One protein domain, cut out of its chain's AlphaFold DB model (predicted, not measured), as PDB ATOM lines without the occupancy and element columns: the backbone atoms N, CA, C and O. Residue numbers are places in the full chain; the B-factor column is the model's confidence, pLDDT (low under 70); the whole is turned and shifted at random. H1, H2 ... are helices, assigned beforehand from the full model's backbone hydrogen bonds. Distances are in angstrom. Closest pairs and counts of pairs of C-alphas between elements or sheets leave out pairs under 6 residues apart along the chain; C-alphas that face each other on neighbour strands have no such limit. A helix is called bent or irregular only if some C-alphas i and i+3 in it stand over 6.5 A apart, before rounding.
ATOM      1  N   THR A 324     111.137 123.594 101.243       91.38
ATOM      2  CA  THR A 324     112.533 123.697 100.800       91.38
ATOM      3  C   THR A 324     113.115 125.104 100.911       91.38
ATOM      4  O   THR A 324     114.289 125.315 100.583       91.38
ATOM      5  N   ALA A 325     112.324 126.075 101.373       88.69
ATOM      6  CA  ALA A 325     112.759 127.453 101.509       88.69
ATOM      7  C   ALA A 325     113.936 127.552 102.490       88.69
ATOM      8  O   ALA A 325     113.933 126.987 103.582       88.69
ATOM      9  N   GLY A 326     114.982 128.278 102.091       82.31
ATOM     10  CA  GLY A 326     116.185 128.460 102.907       82.31
ATOM     11  C   GLY A 326     117.181 127.293 102.885       82.31
ATOM     12  O   GLY A 326     118.283 127.451 103.408       82.31
ATOM     13  N   LEU A 327     116.865 126.164 102.242       84.00
ATOM     14  CA  LEU A 327     117.878 125.157 101.913       84.00
ATOM     15  C   LEU A 327     118.753 125.656 100.763       84.00
ATOM     16  O   LEU A 327     118.295 126.444  99.942       84.00
ATOM     17  N   GLY A 328     119.993 125.176 100.669       63.72
ATOM     18  CA  GLY A 328     120.721 125.114  99.398       63.72
ATOM     19  C   GLY A 328     120.930 126.422  98.630       63.72
ATOM     20  O   GLY A 328     120.639 126.455  97.437       63.72
ATOM     21  N   ALA A 329     121.516 127.450  99.260       66.50
ATOM     22  CA  ALA A 329     122.162 128.563  98.537       66.50
ATOM     23  C   ALA A 329     123.404 128.110  97.719       66.50
ATOM     24  O   ALA A 329     124.002 128.891  96.985       66.50
ATOM     25  N   GLY A 330     123.792 126.837  97.862       72.31
ATOM     26  CA  GLY A 330     124.750 126.093  97.048       72.31
ATOM     27  C   GLY A 330     124.371 124.605  97.047       72.31
ATOM     28  O   GLY A 330     123.235 124.264  97.380       72.31
ATOM     29  N   ALA A 331     125.311 123.714  96.713       78.12
ATOM     30  CA  ALA A 331     125.073 122.269  96.777       78.12
ATOM     31  C   ALA A 331     124.621 121.854  98.190       78.12
ATOM     32  O   ALA A 331     125.338 122.077  99.169       78.12
ATOM     33  N   ILE A 332     123.433 121.260  98.280       82.81
ATOM     34  CA  ILE A 332     122.798 120.865  99.535       82.81
ATOM     35  C   ILE A 332     123.581 119.713 100.135       82.81
ATOM     36  O   ILE A 332     123.867 118.709  99.467       82.81
ATOM     37  N   LYS A 333     123.912 119.848 101.416       85.38
ATOM     38  CA  LYS A 333     124.557 118.775 102.163       85.38
ATOM     39  C   LYS A 333     123.511 117.843 102.747       85.38
ATOM     40  O   LYS A 333     122.412 118.248 103.115       85.38
ATOM     41  N   MET A 334     123.863 116.568 102.866       85.94
ATOM     42  CA  MET A 334     122.905 115.554 103.298       85.94
ATOM     43  C   MET A 334     122.375 115.818 104.721       85.94
ATOM     44  O   MET A 334     121.221 115.528 105.009       85.94
ATOM     45  N   ASP A 335     123.190 116.365 105.628       85.19
ATOM     46  CA  ASP A 335     122.831 116.764 107.002       85.19
ATOM     47  C   ASP A 335     121.840 117.932 107.102       85.19
ATOM     48  O   ASP A 335     121.166 118.040 108.122       85.19
ATOM     49  N   GLU A 336     121.676 118.727 106.045       87.06
ATOM     50  CA  GLU A 336     120.677 119.805 105.971       87.06
ATOM     51  C   GLU A 336     119.271 119.277 105.611       87.06
ATOM     52  O   GLU A 336     118.271 119.974 105.777       87.06
ATOM     53  N   LEU A 337     119.170 118.034 105.125       89.31
ATOM     54  CA  LEU A 337     117.920 117.441 104.655       89.31
ATOM     55  C   LEU A 337     117.177 116.690 105.765       89.31
ATOM     56  O   LEU A 337     117.667 115.688 106.298       89.31
ATOM     57  N   ASP A 338     115.923 117.068 106.016       89.00
ATOM     58  CA  ASP A 338     114.998 116.219 106.757       89.00
ATOM     59  C   ASP A 338     114.345 115.192 105.823       89.00
ATOM     60  O   ASP A 338     113.331 115.446 105.177       89.00
ATOM     61  N   CYS A 339     114.910 113.983 105.777       88.06
ATOM     62  CA  CYS A 339     114.378 112.873 104.978       88.06
ATOM     63  C   CYS A 339     113.044 112.303 105.506       88.06
ATOM     64  O   CYS A 339     112.545 111.313 104.970       88.06
ATOM     65  N   SER A 340     112.446 112.889 106.552       82.06
ATOM     66  CA  SER A 340     111.030 112.659 106.852       82.06
ATOM     67  C   SER A 340     110.104 113.450 105.915       82.06
ATOM     68  O   SER A 340     108.953 113.054 105.724       82.06
ATOM     69  N   ILE A 341     110.612 114.490 105.242       85.69
ATOM     70  CA  ILE A 341     109.856 115.406 104.385       85.69
ATOM     71  C   ILE A 341     110.098 115.088 102.912       85.69
ATOM     72  O   ILE A 341     111.221 114.881 102.454       85.69
ATOM     73  N   ARG A 342     109.008 115.037 102.144       87.62
ATOM     74  CA  ARG A 342     109.040 114.568 100.757       87.62
ATOM     75  C   ARG A 342     109.777 115.521  99.830       87.62
ATOM     76  O   ARG A 342     110.561 115.074  99.001       87.62
ATOM     77  N   SER A 343     109.503 116.811  99.962       91.00
ATOM     78  CA  SER A 343     110.109 117.862  99.148       91.00
ATOM     79  C   SER A 343     111.628 117.919  99.324       91.00
ATOM     80  O   SER A 343     112.330 118.031  98.329       91.00
ATOM     81  N   HIS A 344     112.148 117.704 100.540       92.31
ATOM     82  CA  HIS A 344     113.590 117.606 100.799       92.31
ATOM     83  C   HIS A 344     114.222 116.434 100.037       92.31
ATOM     84  O   HIS A 344     115.267 116.592  99.409       92.31
ATOM     85  N   ILE A 345     113.578 115.260 100.047       92.19
ATOM     86  CA  ILE A 345     114.048 114.094  99.285       92.19
ATOM     87  C   ILE A 345     114.030 114.401  97.784       92.19
ATOM     88  O   ILE A 345     115.004 114.132  97.090       92.19
ATOM     89  N   LEU A 346     112.934 114.968  97.277       94.12
ATOM     90  CA  LEU A 346     112.785 115.305  95.860       94.12
ATOM     91  C   LEU A 346     113.819 116.345  95.414       94.12
ATOM     92  O   LEU A 346     114.429 116.187  94.361       94.12
ATOM     93  N   LEU A 347     114.092 117.344  96.250       93.81
ATOM     94  CA  LEU A 347     115.144 118.323  96.013       93.81
ATOM     95  C   LEU A 347     116.534 117.666  95.966       93.81
ATOM     96  O   LEU A 347     117.335 117.970  95.082       93.81
ATOM     97  N   ALA A 348     116.806 116.712  96.860       94.06
ATOM     98  CA  ALA A 348     118.050 115.945  96.857       94.06
ATOM     99  C   ALA A 348     118.203 115.079  95.595       94.06
ATOM    100  O   ALA A 348     119.287 115.013  95.015       94.06
ATOM    101  N   VAL A 349     117.123 114.445  95.125       94.94
ATOM    102  CA  VAL A 349     117.124 113.688  93.861       94.94
ATOM    103  C   VAL A 349     117.381 114.615  92.670       94.94
ATOM    104  O   VAL A 349     118.167 114.266  91.788       94.94
ATOM    105  N   MET A 350     116.799 115.818  92.668       93.94
ATOM    106  CA  MET A 350     117.060 116.828  91.639       93.94
ATOM    107  C   MET A 350     118.543 117.233  91.616       93.94
ATOM    108  O   MET A 350     119.136 117.331  90.542       93.94
ATOM    109  N   GLN A 351     119.179 117.383  92.783       91.81
ATOM    110  CA  GLN A 351     120.626 117.608  92.885       91.81
ATOM    111  C   GLN A 351     121.437 116.435  92.353       91.81
ATOM    112  O   GLN A 351     122.351 116.627  91.551       91.81
ATOM    113  N   ALA A 352     121.087 115.211  92.736       92.75
ATOM    114  CA  ALA A 352     121.763 114.017  92.246       92.75
ATOM    115  C   ALA A 352     121.680 113.889  90.715       92.75
ATOM    116  O   ALA A 352     122.639 113.458  90.071       92.75
ATOM    117  N   ALA A 353     120.567 114.323  90.115       91.75
ATOM    118  CA  ALA A 353     120.381 114.337  88.668       91.75
ATOM    119  C   ALA A 353     121.387 115.252  87.934       91.75
ATOM    120  O   ALA A 353     121.711 114.984  86.773       91.75
ATOM    121  N   LEU A 354     121.935 116.272  88.609       88.62
ATOM    122  CA  LEU A 354     122.962 117.184  88.083       88.62
ATOM    123  C   LEU A 354     124.400 116.667  88.256       88.62
ATOM    124  O   LEU A 354     125.294 117.089  87.520       88.62
ATOM    125  N   VAL A 355     124.642 115.719  89.168       87.25
ATOM    126  CA  VAL A 355     125.985 115.167  89.427       87.25
ATOM    127  C   VAL A 355     126.479 114.381  88.212       87.25
ATOM    128  O   VAL A 355     125.906 113.349  87.871       87.25
ATOM    129  N   LYS A 356     127.549 114.836  87.545       84.62
ATOM    130  CA  LYS A 356     128.106 114.176  86.341       84.62
ATOM    131  C   LYS A 356     128.837 112.870  86.646       84.62
ATOM    132  O   LYS A 356     128.844 111.961  85.818       84.62
ATOM    133  N   ASN A 357     129.494 112.792  87.800       89.00
ATOM    134  CA  ASN A 357     130.240 111.608  88.195       89.00
ATOM    135  C   ASN A 357     129.266 110.530  88.687       89.00
ATOM    136  O   ASN A 357     128.618 110.688  89.718       89.00
ATOM    137  N   MET A 358     129.186 109.416  87.958       88.62
ATOM    138  CA  MET A 358     128.272 108.323  88.298       88.62
ATOM    139  C   MET A 358     128.577 107.709  89.670       88.62
ATOM    140  O   MET A 358     127.647 107.391  90.395       88.62
ATOM    141  N   GLN A 359     129.844 107.583  90.072       92.56
ATOM    142  CA  GLN A 359     130.188 107.032  91.389       92.56
ATOM    143  C   GLN A 359     129.763 107.967  92.524       92.56
ATOM    144  O   GLN A 359     129.241 107.509  93.535       92.56
ATOM    145  N   GLU A 360     129.957 109.274  92.344       90.56
ATOM    146  CA  GLU A 360     129.524 110.289  93.307       90.56
ATOM    147  C   GLU A 360     127.998 110.334  93.417       90.56
ATOM    148  O   GLU A 360     127.457 110.366  94.521       90.56
ATOM    149  N   ARG A 361     127.301 110.255  92.277       92.19
ATOM    150  CA  ARG A 361     125.842 110.176  92.227       92.19
ATOM    151  C   ARG A 361     125.332 108.944  92.967       92.19
ATOM    152  O   ARG A 361     124.497 109.088  93.850       92.19
ATOM    153  N   GLU A 362     125.840 107.757  92.648       94.25
ATOM    154  CA  GLU A 362     125.421 106.514  93.310       94.25
ATOM    155  C   GLU A 362     125.729 106.539  94.812       94.25
ATOM    156  O   GLU A 362     124.914 106.095  95.618       94.25
ATOM    157  N   HIS A 363     126.864 107.120  95.218       93.44
ATOM    158  CA  HIS A 363     127.175 107.312  96.633       93.44
ATOM    159  C   HIS A 363     126.157 108.236  97.321       93.44
ATOM    160  O   HIS A 363     125.620 107.882  98.370       93.44
ATOM    161  N   PHE A 364     125.843 109.384  96.714       92.69
ATOM    162  CA  PHE A 364     124.864 110.334  97.242       92.69
ATOM    163  C   PHE A 364     123.460 109.718  97.343       92.69
ATOM    164  O   PHE A 364     122.804 109.841  98.378       92.69
ATOM    165  N   LEU A 365     123.012 109.014  96.299       94.50
ATOM    166  CA  LEU A 365     121.717 108.331  96.283       94.50
ATOM    167  C   LEU A 365     121.653 107.199  97.316       94.50
ATOM    168  O   LEU A 365     120.629 107.053  97.979       94.50
ATOM    169  N   GLY A 366     122.742 106.450  97.510       94.19
ATOM    170  CA  GLY A 366     122.826 105.414  98.540       94.19
ATOM    171  C   GLY A 366     122.749 105.972  99.966       94.19
ATOM    172  O   GLY A 366     122.136 105.362 100.842       94.19
ATOM    173  N   GLU A 367     123.319 107.152 100.218       94.38
ATOM    174  CA  GLU A 367     123.168 107.835 101.508       94.38
ATOM    175  C   GLU A 367     121.751 108.394 101.710       94.38
ATOM    176  O   GLU A 367     121.197 108.282 102.808       94.38
ATOM    177  N   LEU A 368     121.130 108.934 100.654       93.81
ATOM    178  CA  LEU A 368     119.733 109.372 100.680       93.81
ATOM    179  C   LEU A 368     118.796 108.199 100.998       93.81
ATOM    180  O   LEU A 368     117.953 108.308 101.888       93.81
ATOM    181  N   GLU A 369     118.994 107.057 100.335       93.50
ATOM    182  CA  GLU A 369     118.247 105.817 100.561       93.50
ATOM    183  C   GLU A 369     118.299 105.387 102.033       93.50
ATOM    184  O   GLU A 369     117.258 105.225 102.676       93.50
ATOM    185  N   LYS A 370     119.505 105.279 102.608       92.62
ATOM    186  CA  LYS A 370     119.687 104.905 104.021       92.62
ATOM    187  C   LYS A 370     118.934 105.846 104.957       92.62
ATOM    188  O   LYS A 370     118.293 105.386 105.903       92.62
ATOM    189  N   ARG A 371     118.984 107.157 104.707       91.19
ATOM    190  CA  ARG A 371     118.307 108.152 105.552       91.19
ATOM    191  C   ARG A 371     116.790 108.102 105.421       91.19
ATOM    192  O   ARG A 371     116.102 108.228 106.434       91.19
ATOM    193  N   MET A 372     116.264 107.869 104.220       88.69
ATOM    194  CA  MET A 372     114.829 107.654 104.008       88.69
ATOM    195  C   MET A 372     114.315 106.449 104.814       88.69
ATOM    196  O   MET A 372     113.270 106.542 105.465       88.69
ATOM    197  N   VAL A 373     115.074 105.345 104.825       88.12
ATOM    198  CA  VAL A 373     114.757 104.136 105.606       88.12
ATOM    199  C   VAL A 373     114.846 104.408 107.109       88.12
ATOM    200  O   VAL A 373     113.924 104.075 107.852       88.12
ATOM    201  N   GLN A 374     115.910 105.074 107.569       87.81
ATOM    202  CA  GLN A 374     116.098 105.426 108.985       87.81
ATOM    203  C   GLN A 374     114.982 106.321 109.533       87.81
ATOM    204  O   GLN A 374     114.580 106.172 110.685       87.81
ATOM    205  N   LYS A 375     114.457 107.238 108.714       84.50
ATOM    206  CA  LYS A 375     113.319 108.096 109.076       84.50
ATOM    207  C   LYS A 375     111.975 107.359 109.050       84.50
ATOM    208  O   LYS A 375     110.959 107.952 109.402       84.50
ATOM    209  N   GLY A 376     111.956 106.083 108.657       73.50
ATOM    210  CA  GLY A 376     110.761 105.240 108.657       73.50
ATOM    211  C   GLY A 376     109.729 105.629 107.601       73.50
ATOM    212  O   GLY A 376     108.572 105.231 107.715       73.50
ATOM    213  N   ARG A 377     110.130 106.416 106.593       68.94
ATOM    214  CA  ARG A 377     109.232 106.915 105.546       68.94
ATOM    215  C   ARG A 377     108.905 105.843 104.507       68.94
ATOM    216  O   ARG A 377     107.784 105.787 104.023       68.94
ATOM    217  N   ILE A 378     109.886 105.009 104.174       75.75
ATOM    218  CA  ILE A 378     109.785 103.950 103.169       75.75
ATOM    219  C   ILE A 378     110.531 102.705 103.659       75.75
ATOM    220  O   ILE A 378     111.508 102.806 104.403       75.75
ATOM    221  N   GLY A 379     110.055 101.521 103.268       79.00
ATOM    222  CA  GLY A 379     110.752 100.265 103.544       79.00
ATOM    223  C   GLY A 379     112.076 100.169 102.787       79.00
ATOM    224  O   GLY A 379     112.186 100.656 101.659       79.00
ATOM    225  N   GLU A 380     113.063  99.507 103.392       84.44
ATOM    226  CA  GLU A 380     114.371  99.224 102.783       84.44
ATOM    227  C   GLU A 380     114.224  98.567 101.408       84.44
ATOM    228  O   GLU A 380     114.903  98.935 100.458       84.44
ATOM    229  N   GLU A 381     113.235  97.686 101.251       84.44
ATOM    230  CA  GLU A 381     112.980  96.978 100.002       84.44
ATOM    231  C   GLU A 381     112.498  97.877  98.845       84.44
ATOM    232  O   GLU A 381     112.517  97.459  97.686       84.44
ATOM    233  N   ARG A 382     112.056  99.108  99.135       83.38
ATOM    234  CA  ARG A 382     111.508 100.045  98.137       83.38
ATOM    235  C   ARG A 382     112.318 101.319  97.970       83.38
ATOM    236  O   ARG A 382     112.214 101.931  96.909       83.38
ATOM    237  N   ALA A 383     113.104 101.710  98.968       86.12
ATOM    238  CA  ALA A 383     113.802 102.989  99.000       86.12
ATOM    239  C   ALA A 383     114.691 103.209  97.761       86.12
ATOM    240  O   ALA A 383     114.506 104.196  97.048       86.12
ATOM    241  N   GLY A 384     115.557 102.251  97.413       88.62
ATOM    242  CA  GLY A 384     116.410 102.367  96.226       88.62
ATOM    243  C   GLY A 384     115.641 102.390  94.899       88.62
ATOM    244  O   GLY A 384     116.001 103.123  93.978       88.62
ATOM    245  N   LYS A 385     114.542 101.626  94.780       87.81
ATOM    246  CA  LYS A 385     113.670 101.678  93.589       87.81
ATOM    247  C   LYS A 385     113.011 103.051  93.460       87.81
ATOM    248  O   LYS A 385     113.046 103.637  92.385       87.81
ATOM    249  N   TRP A 386     112.478 103.564  94.562       89.25
ATOM    250  CA  TRP A 386     111.831 104.865  94.634       89.25
ATOM    251  C   TRP A 386     112.767 105.991  94.175       89.25
ATOM    252  O   TRP A 386     112.412 106.783  93.304       89.25
ATOM    253  N   VAL A 387     113.990 106.026  94.712       91.62
ATOM    254  CA  VAL A 387     114.985 107.061  94.390       91.62
ATOM    255  C   VAL A 387     115.362 107.028  92.907       91.62
ATOM    256  O   VAL A 387     115.462 108.082  92.279       91.62
ATOM    257  N   ARG A 388     115.521 105.833  92.323       91.25
ATOM    258  CA  ARG A 388     115.818 105.674  90.891       91.25
ATOM    259  C   ARG A 388     114.673 106.133  89.997       91.25
ATOM    260  O   ARG A 388     114.920 106.876  89.055       91.25
ATOM    261  N   GLU A 389     113.438 105.752  90.312       91.12
ATOM    262  CA  GLU A 389     112.261 106.199  89.557       91.12
ATOM    263  C   GLU A 389     112.126 107.733  89.599       91.12
ATOM    264  O   GLU A 389     111.870 108.368  88.577       91.12
ATOM    265  N   ALA A 390     112.357 108.358  90.761       92.81
ATOM    266  CA  ALA A 390     112.316 109.816  90.888       92.81
ATOM    267  C   ALA A 390     113.445 110.482  90.084       92.81
ATOM    268  O   ALA A 390     113.230 111.500  89.424       92.81
ATOM    269  N   LEU A 391     114.642 109.887  90.098       94.31
ATOM    270  CA  LEU A 391     115.786 110.355  89.324       94.31
ATOM    271  C   LEU A 391     115.499 110.314  87.817       94.31
ATOM    272  O   LEU A 391     115.784 111.285  87.118       94.31
ATOM    273  N   GLU A 392     114.919 109.222  87.315       92.88
ATOM    274  CA  GLU A 392     114.557 109.067  85.900       92.88
ATOM    275  C   GLU A 392     113.609 110.170  85.419       92.88
ATOM    276  O   GLU A 392     113.773 110.677  84.307       92.88
ATOM    277  N   ILE A 393     112.677 110.593  86.277       91.88
ATOM    278  CA  ILE A 393     111.749 111.694  85.998       91.88
ATOM    279  C   ILE A 393     112.460 113.047  85.987       91.88
ATOM    280  O   ILE A 393     112.167 113.882  85.137       91.88
ATOM    281  N   MET A 394     113.399 113.284  86.907       93.88
ATOM    282  CA  MET A 394     114.052 114.590  87.066       93.88
ATOM    283  C   MET A 394     115.191 114.834  86.073       93.88
ATOM    284  O   MET A 394     115.442 115.974  85.680       93.88
ATOM    285  N   VAL A 395     115.874 113.777  85.625       92.31
ATOM    286  CA  VAL A 395     117.027 113.865  84.718       92.31
ATOM    287  C   VAL A 395     116.746 114.685  83.442       92.31
ATOM    288  O   VAL A 395     117.578 115.531  83.106       92.31
ATOM    289  N   PRO A 396     115.628 114.495  82.712       91.19
ATOM    290  CA  PRO A 396     115.314 115.295  81.526       91.19
ATOM    291  C   PRO A 396     115.239 116.804  81.791       91.19
ATOM    292  O   PRO A 396     115.707 117.582  80.962       91.19
ATOM    293  N   TYR A 397     114.718 117.213  82.951       90.00
ATOM    294  CA  TYR A 397     114.550 118.624  83.315       90.00
ATOM    295  C   TYR A 397     115.874 119.309  83.633       90.00
ATOM    296  O   TYR A 397     116.062 120.477  83.305       90.00
ATOM    297  N   VAL A 398     116.815 118.579  84.233       85.75
ATOM    298  CA  VAL A 398     118.102 119.146  84.653       85.75
ATOM    299  C   VAL A 398     119.198 119.031  83.590       85.75
ATOM    300  O   VAL A 398     120.187 119.760  83.645       85.75
ATOM    301  N   ARG A 399     119.048 118.148  82.586       80.94
ATOM    302  CA  ARG A 399     120.058 117.938  81.522       80.94
ATOM    303  C   ARG A 399     120.439 119.223  80.790       80.94
ATOM    304  O   ARG A 399     121.591 119.363  80.384       80.94
ATOM    305  N   VAL A 400     119.501 120.158  80.647       77.62
ATOM    306  CA  VAL A 400     119.734 121.452  79.986       77.62
ATOM    307  C   VAL A 400     120.774 122.318  80.706       77.62
ATOM    308  O   VAL A 400     121.411 123.144  80.063       77.62
ATOM    309  N   ARG A 401     121.008 122.092  82.007       73.94
ATOM    310  CA  ARG A 401     121.935 122.870  82.850       73.94
ATOM    311  C   ARG A 401     123.376 122.353  82.843       73.94
ATOM    312  O   ARG A 401     124.218 122.893  83.546       73.94
ATOM    313  N   GLN A 402     123.675 121.277  82.111       75.56
ATOM    314  CA  GLN A 402     125.030 120.713  82.003       75.56
ATOM    315  C   GLN A 402     125.763 120.523  83.353       75.56
ATOM    316  O   GLN A 402     126.988 120.623  83.405       75.56
ATOM    317  N   GLY A 403     125.042 120.194  84.432       71.31
ATOM    318  CA  GLY A 403     125.602 119.901  85.757       71.31
ATOM    319  C   GLY A 403     125.864 121.108  86.663       71.31
ATOM    320  O   GLY A 403     126.507 120.940  87.695       71.31
ATOM    321  N   GLU A 404     125.383 122.298  86.304       81.94
ATOM    322  CA  GLU A 404     125.407 123.468  87.185       81.94
ATOM    323  C   GLU A 404     124.176 123.474  88.103       81.94
ATOM    324  O   GLU A 404     123.046 123.285  87.645       81.94
ATOM    325  N   TRP A 405     124.401 123.656  89.410       84.19
ATOM    326  CA  TRP A 405     123.321 123.797  90.389       84.19
ATOM    327  C   TRP A 405     122.717 125.205  90.278       84.19
ATOM    328  O   TRP A 405     123.484 126.170  90.339       84.19
ATOM    329  N   PRO A 406     121.392 125.334  90.084       84.88
ATOM    330  CA  PRO A 406     120.743 126.633  89.941       84.88
ATOM    331  C   PRO A 406     120.832 127.468  91.223       84.88
ATOM    332  O   PRO A 406     121.001 126.931  92.323       84.88
ATOM    333  N   ASP A 407     120.688 128.786  91.075       87.06
ATOM    334  CA  ASP A 407     120.446 129.653  92.227       87.06
ATOM    335  C   ASP A 407     119.080 129.355  92.867       87.06
ATOM    336  O   ASP A 407     118.293 128.553  92.364       87.06
ATOM    337  N   THR A 408     118.800 129.971  94.014       85.56
ATOM    338  CA  THR A 408     117.586 129.688  94.789       85.56
ATOM    339  C   THR A 408     116.296 129.881  93.985       85.56
ATOM    340  O   THR A 408     115.404 129.043  94.085       85.56
ATOM    341  N   GLU A 409     116.185 130.946  93.188       87.00
ATOM    342  CA  GLU A 409     114.947 131.272  92.467       87.00
ATOM    343  C   GLU A 409     114.740 130.317  91.289       87.00
ATOM    344  O   GLU A 409     113.680 129.703  91.155       87.00
ATOM    345  N   GLU A 410     115.787 130.103  90.490       88.56
ATOM    346  CA  GLU A 410     115.752 129.174  89.361       88.56
ATOM    347  C   GLU A 410     115.524 127.725  89.809       88.56
ATOM    348  O   GLU A 410     114.863 126.938  89.124       88.56
ATOM    349  N   ARG A 411     116.085 127.351  90.961       90.19
ATOM    350  CA  ARG A 411     115.896 126.039  91.576       90.19
ATOM    351  C   ARG A 411     114.446 125.835  91.981       90.19
ATOM    352  O   ARG A 411     113.902 124.764  91.715       90.19
ATOM    353  N   ASP A 412     113.847 126.825  92.635       89.56
ATOM    354  CA  ASP A 412     112.463 126.747  93.097       89.56
ATOM    355  C   ASP A 412     111.509 126.698  91.899       89.56
ATOM    356  O   ASP A 412     110.615 125.852  91.851       89.56
ATOM    357  N   GLU A 413     111.749 127.503  90.862       91.62
ATOM    358  CA  GLU A 413     110.986 127.423  89.616       91.62
ATOM    359  C   GLU A 413     111.111 126.039  88.959       91.62
ATOM    360  O   GLU A 413     110.107 125.433  88.568       91.62
ATOM    361  N   MET A 414     112.329 125.497  88.884       92.38
ATOM    362  CA  MET A 414     112.587 124.182  88.301       92.38
ATOM    363  C   MET A 414     111.913 123.061  89.088       92.38
ATOM    364  O   MET A 414     111.236 122.218  88.493       92.38
ATOM    365  N   LEU A 415     112.075 123.044  90.413       93.38
ATOM    366  CA  LEU A 415     111.460 122.032  91.263       93.38
ATOM    367  C   LEU A 415     109.938 122.135  91.176       93.38
ATOM    368  O   LEU A 415     109.280 121.121  90.954       93.38
ATOM    369  N   ARG A 416     109.365 123.344  91.256       95.06
ATOM    370  CA  ARG A 416     107.922 123.549  91.088       95.06
ATOM    371  C   ARG A 416     107.440 123.003  89.749       95.06
ATOM    372  O   ARG A 416     106.469 122.252  89.729       95.06
ATOM    373  N   ARG A 417     108.126 123.326  88.649       94.81
ATOM    374  CA  ARG A 417     107.776 122.836  87.311       94.81
ATOM    375  C   ARG A 417     107.786 121.310  87.244       94.81
ATOM    376  O   ARG A 417     106.814 120.721  86.781       94.81
ATOM    377  N   ILE A 418     108.843 120.671  87.747       94.88
ATOM    378  CA  ILE A 418     108.944 119.206  87.806       94.88
ATOM    379  C   ILE A 418     107.759 118.617  88.573       94.88
ATOM    380  O   ILE A 418     107.161 117.649  88.108       94.88
ATOM    381  N   LEU A 419     107.419 119.186  89.732       95.06
ATOM    382  CA  LEU A 419     106.358 118.677  90.602       95.06
ATOM    383  C   LEU A 419     104.959 118.869  90.008       95.06
ATOM    384  O   LEU A 419     104.132 117.968  90.132       95.06
ATOM    385  N   VAL A 420     104.705 120.001  89.347       94.06
ATOM    386  CA  VAL A 420     103.431 120.272  88.660       94.06
ATOM    387  C   VAL A 420     103.251 119.352  87.453       94.06
ATOM    388  O   VAL A 420     102.169 118.807  87.255       94.06
ATOM    389  N   GLU A 421     104.312 119.118  86.676       92.62
ATOM    390  CA  GLU A 421     104.266 118.215  85.520       92.62
ATOM    391  C   GLU A 421     104.306 116.723  85.930       92.62
ATOM    392  O   GLU A 421     103.842 115.857  85.189       92.62
ATOM    393  N   ASN A 422     104.815 116.388  87.124       91.50
ATOM    394  CA  ASN A 422     104.969 115.005  87.603       91.50
ATOM    395  C   ASN A 422     104.415 114.797  89.030       91.50
ATOM    396  O   ASN A 422     105.137 114.357  89.931       91.50
ATOM    397  N   PRO A 423     103.113 115.041  89.257       88.81
ATOM    398  CA  PRO A 423     102.488 114.997  90.584       88.81
ATOM    399  C   PRO A 423     102.536 113.627  91.274       88.81
ATOM    400  O   PRO A 423     102.444 113.544  92.500       88.81
ATOM    401  N   LEU A 424     102.762 112.546  90.523       85.19
ATOM    402  CA  LEU A 424     103.021 111.211  91.076       85.19
ATOM    403  C   LEU A 424     104.207 111.186  92.061       85.19
ATOM    404  O   LEU A 424     104.244 110.338  92.957       85.19
ATOM    405  N   LEU A 425     105.138 112.147  91.963       88.94
ATOM    406  CA  LEU A 425     106.271 112.295  92.879       88.94
ATOM    407  C   LEU A 425     105.817 112.531  94.329       88.94
ATOM    408  O   LEU A 425     106.545 112.188  95.266       88.94
ATOM    409  N   PHE A 426     104.599 113.033  94.553       84.50
ATOM    410  CA  PHE A 426     104.043 113.208  95.897       84.50
ATOM    411  C   PHE A 426     103.565 111.914  96.563       84.50
ATOM    412  O   PHE A 426     103.282 111.959  97.760       84.50
ATOM    413  N   ALA A 427     103.502 110.788  95.837       70.44
ATOM    414  CA  ALA A 427     103.090 109.474  96.346       70.44
ATOM    415  C   ALA A 427     101.840 109.499  97.226       70.44
ATOM    416  O   ALA A 427     101.889 109.252  98.431       70.44
ATOM    417  N   ARG A 428     100.704 109.828  96.617       73.94
ATOM    418  CA  ARG A 428      99.397 109.793  97.296       73.94
ATOM    419  C   ARG A 428      98.361 108.997  96.530       73.94
ATOM    420  O   ARG A 428      97.348 108.621  97.101       73.94
ATOM    421  N   TRP A 429      98.634 108.720  95.269       71.19
ATOM    422  CA  TRP A 429      97.713 108.062  94.375       71.19
ATOM    423  C   TRP A 429      98.362 106.768  93.904       71.19
ATOM    424  O   TRP A 429      99.422 106.774  93.279       71.19
ATOM    425  N   LYS A 430      97.760 105.643  94.278       64.50
ATOM    426  CA  LYS A 430      98.070 104.344  93.694       64.50
ATOM    427  C   LYS A 430      96.813 103.503  93.749       64.50
ATOM    428  O   LYS A 430      96.478 102.943  94.786       64.50
ATOM    429  N   LEU A 431      96.128 103.458  92.616       59.09
ATOM    430  CA  LEU A 431      94.823 102.826  92.522       59.09
ATOM    431  C   LEU A 431      94.868 101.479  91.810       59.09
ATOM    432  O   LEU A 431      94.250 100.519  92.254       59.09
ATOM    433  N   SER A 432      95.641 101.392  90.727       58.16
ATOM    434  CA  SER A 432      95.720 100.186  89.912       58.16
ATOM    435  C   SER A 432      97.077  99.503  90.057       58.16
ATOM    436  O   SER A 432      98.132 100.132  89.958       58.16
ATOM    437  N   ALA A 433      97.059  98.181  90.247       55.56
ATOM    438  CA  ALA A 433      98.264  97.353  90.155       55.56
ATOM    439  C   ALA A 433      98.815  97.289  88.715       55.56
ATOM    440  O   ALA A 433      99.954  96.867  88.513       55.56
ATOM    441  N   VAL A 434      98.025  97.731  87.727       53.25
ATOM    442  CA  VAL A 434      98.395  97.816  86.309       53.25
ATOM    443  C   VAL A 434      99.199  99.085  85.998       53.25
ATOM    444  O   VAL A 434      99.790  99.186  84.925       53.25
ATOM    445  N   LEU A 435      99.343 100.011  86.957       57.12
ATOM    446  CA  LEU A 435     100.310 101.111  86.881       57.12
ATOM    447  C   LEU A 435     101.743 100.553  86.893       57.12
ATOM    448  O   LEU A 435     102.397 100.445  87.929       57.12
ATOM    449  N   ARG A 436     102.228 100.158  85.713       53.00
ATOM    450  CA  ARG A 436     103.543  99.529  85.526       53.00
ATOM    451  C   ARG A 436     104.685 100.535  85.425       53.00
ATOM    452  O   ARG A 436     105.831 100.132  85.579       53.00
ATOM    453  N   GLN A 437     104.386 101.805  85.140       57.44
ATOM    454  CA  GLN A 437     105.414 102.787  84.785       57.44
ATOM    455  C   GLN A 437     106.175 103.313  86.006       57.44
ATOM    456  O   GLN A 437     107.397 103.303  85.977       57.44
ATOM    457  N   PHE A 438     105.485 103.712  87.080       61.88
ATOM    458  CA  PHE A 438     106.127 104.190  88.309       61.88
ATOM    459  C   PHE A 438     105.283 103.864  89.545       61.88
ATOM    460  O   PHE A 438     104.056 103.964  89.499       61.88
ATOM    461  N   ALA A 439     105.922 103.490  90.657       65.25
ATOM    462  CA  ALA A 439     105.234 103.042  91.867       65.25
ATOM    463  C   ALA A 439     105.793 103.731  93.119       65.25
ATOM    464  O   ALA A 439     106.487 103.120  93.940       65.25
ATOM    465  N   PHE A 440     105.413 104.997  93.299       67.38
ATOM    466  CA  PHE A 440     105.948 105.847  94.361       67.38
ATOM    467  C   PHE A 440     105.247 105.737  95.721       67.38
ATOM    468  O   PHE A 440     105.744 106.339  96.660       67.38
ATOM    469  N   ASP A 441     104.143 104.992  95.849       64.44
ATOM    470  CA  ASP A 441     103.375 104.834  97.104       64.44
ATOM    471  C   ASP A 441     104.287 104.514  98.303       64.44
ATOM    472  O   ASP A 441     105.031 103.546  98.242       64.44
ATOM    473  N   ASP A 442     104.267 105.291  99.382       52.41
ATOM    474  CA  ASP A 442     105.237 105.147 100.480       52.41
ATOM    475  C   ASP A 442     104.764 104.150 101.571       52.41
ATOM    476  O   ASP A 442     105.546 103.760 102.442       52.41
ATOM    477  N   ALA A 443     103.513 103.669 101.542       44.28
ATOM    478  CA  ALA A 443     103.006 102.812 102.614       44.28
ATOM    479  C   ALA A 443     103.435 101.339 102.442       44.28
ATOM    480  O   ALA A 443     103.172 100.701 101.419       44.28
ATOM    481  N   LYS A 444     104.016 100.737 103.497       39.94
ATOM    482  CA  LYS A 444     103.866  99.291 103.734       39.94
ATOM    483  C   LYS A 444     102.377  99.058 103.960       39.94
ATOM    484  O   LYS A 444     101.908  99.116 105.096       39.94
ATOM    485  N   THR A 445     101.627  98.820 102.892       39.62
ATOM    486  CA  THR A 445     100.221  98.419 102.939       39.62
ATOM    487  C   THR A 445     100.103  96.977 103.436       39.62
ATOM    488  O   THR A 445      99.462  96.128 102.840       39.62
ATOM    489  N   GLY A 446     100.630  96.712 104.632       36.31
ATOM    490  CA  GLY A 446     100.005  95.776 105.554       36.31
ATOM    491  C   GLY A 446      98.757  96.419 106.157       36.31
ATOM    492  O   GLY A 446      98.579  96.383 107.369       36.31
ATOM    493  N   CYS A 447      97.911  97.052 105.340       35.22
ATOM    494  CA  CYS A 447      96.581  97.418 105.778       35.22
ATOM    495  C   CYS A 447      95.795  96.110 105.770       35.22
ATOM    496  O   CYS A 447      95.199  95.734 104.765       35.22
ATOM    497  N   HIS A 448      95.827  95.380 106.887       31.62
ATOM    498  CA  HIS A 448      94.905  94.265 107.106       31.62
ATOM    499  C   HIS A 448      93.441  94.726 106.916       31.62
ATOM    500  O   HIS A 448      92.603  93.909 106.568       31.62
ATOM    501  N   GLY A 449      93.152  96.034 107.014       32.31
ATOM    502  CA  GLY A 449      91.872  96.639 106.629       32.31
ATOM    503  C   GLY A 449      91.618  96.754 105.117       32.31
ATOM    504  O   GLY A 449      90.479  96.592 104.702       32.31
ATOM    505  N   CYS A 450      92.638  96.925 104.265       33.94
ATOM    506  CA  CYS A 450      92.466  96.876 102.802       33.94
ATOM    507  C   CYS A 450      92.320  95.445 102.271       33.94
ATOM    508  O   CYS A 450      91.998  95.272 101.111       33.94
ATOM    509  N   HIS A 451      92.548  94.405 103.072       32.53
ATOM    510  CA  HIS A 451      92.137  93.049 102.694       32.53
ATOM    511  C   HIS A 451      90.744  92.685 103.221       32.53
ATOM    512  O   HIS A 451      90.149  91.735 102.724       32.53
ATOM    513  N   ILE A 452      90.221  93.439 104.194       31.41
ATOM    514  CA  ILE A 452      88.871  93.255 104.749       31.41
ATOM    515  C   ILE A 452      87.850  94.125 104.000       31.41
ATOM    516  O   ILE A 452      86.731  93.688 103.808       31.41
ATOM    517  N   ALA A 453      88.242  95.293 103.475       31.31
ATOM    518  CA  ALA A 453      87.404  96.097 102.573       31.31
ATOM    519  C   ALA A 453      87.285  95.517 101.144       31.31
ATOM    520  O   ALA A 453      86.628  96.110 100.296       31.31
ATOM    521  N   TYR A 454      87.955  94.392 100.868       30.14
ATOM    522  CA  TYR A 454      87.977  93.702  99.572       30.14
ATOM    523  C   TYR A 454      87.667  92.197  99.723       30.14
ATOM    524  O   TYR A 454      88.143  91.381  98.928       30.14
TER     525      TYR A 454
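AT A GLANCE: This is residues 324 to 454 of the 455 residues of an uncharacterized protein of Decorospora gaudefroyi (UniProt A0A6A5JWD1). Going from residue 324, you meet a loop, then a compact body of crossed helices in which H1 and H3 form the core, with H2 on one side and H4 beyond them on the other. From this body residues 445 to 454, with little H6, stick out as a tail. The printed part has 131 residues, six named helices in the order H1 to H6 and no named strand: all helix. It is compact, with a radius of gyration of the C-alphas of 15.4 A, yet elongated, spanning 50 by 29 by 28 A.

HOW THE PARTS SIT: H1, residues 342 to 354, touches H2, residues 358 to 374, as a hairpin at a shallow tilt of 11 degrees; look at C-alphas 352 and 361, 5.6 A apart, the closest. The hub is H3, residues 380 to 401, which touches H1 at a steep tilt of 55 degrees, closest at C-alphas 353 and 395, 5.2 A. H2 and H3 are a hairpin too, closest at C-alphas 369 and 383, 5.5 A. H4, residues 408 to 421, only just touches H3, with 3 pairs of C-alphas within 8 A, closest at 394 and 418, 6.9 A. H5, residues 423 to 426, is close to H3 but not clearly touching; H6, residues 448 to 452, is apart from H5. Each O i to N i+4 pair is within hydrogen-bond range in H2, H4 and H6, against 8 of 9 in H1 and 12 of 18 in H3; H5 is too short for one.

IN THESE COORDINATES: Find C-alpha 342 at (109.040, 114.568, 100.757); H1 runs 19.0 A from there. H2 spans 24.2 A, H4 19.9 A. H3 spans 31.8 A, kinks by 51 degrees near residue 395 and is irregular: C-alphas 381 and 384 are 7.4 A apart. H6 ends at C-alpha 452, (88.871, 93.255, 104.749).

THE WHOLE: The C-alphas of Gln 402 and Ile 452, the two farthest apart, are 50.8 A apart. The printed part has no cut, and the link from H5 to H6, 21 residues, is long. Confidence is under 70 at residues 328 to 329, 377 and 430 to 454.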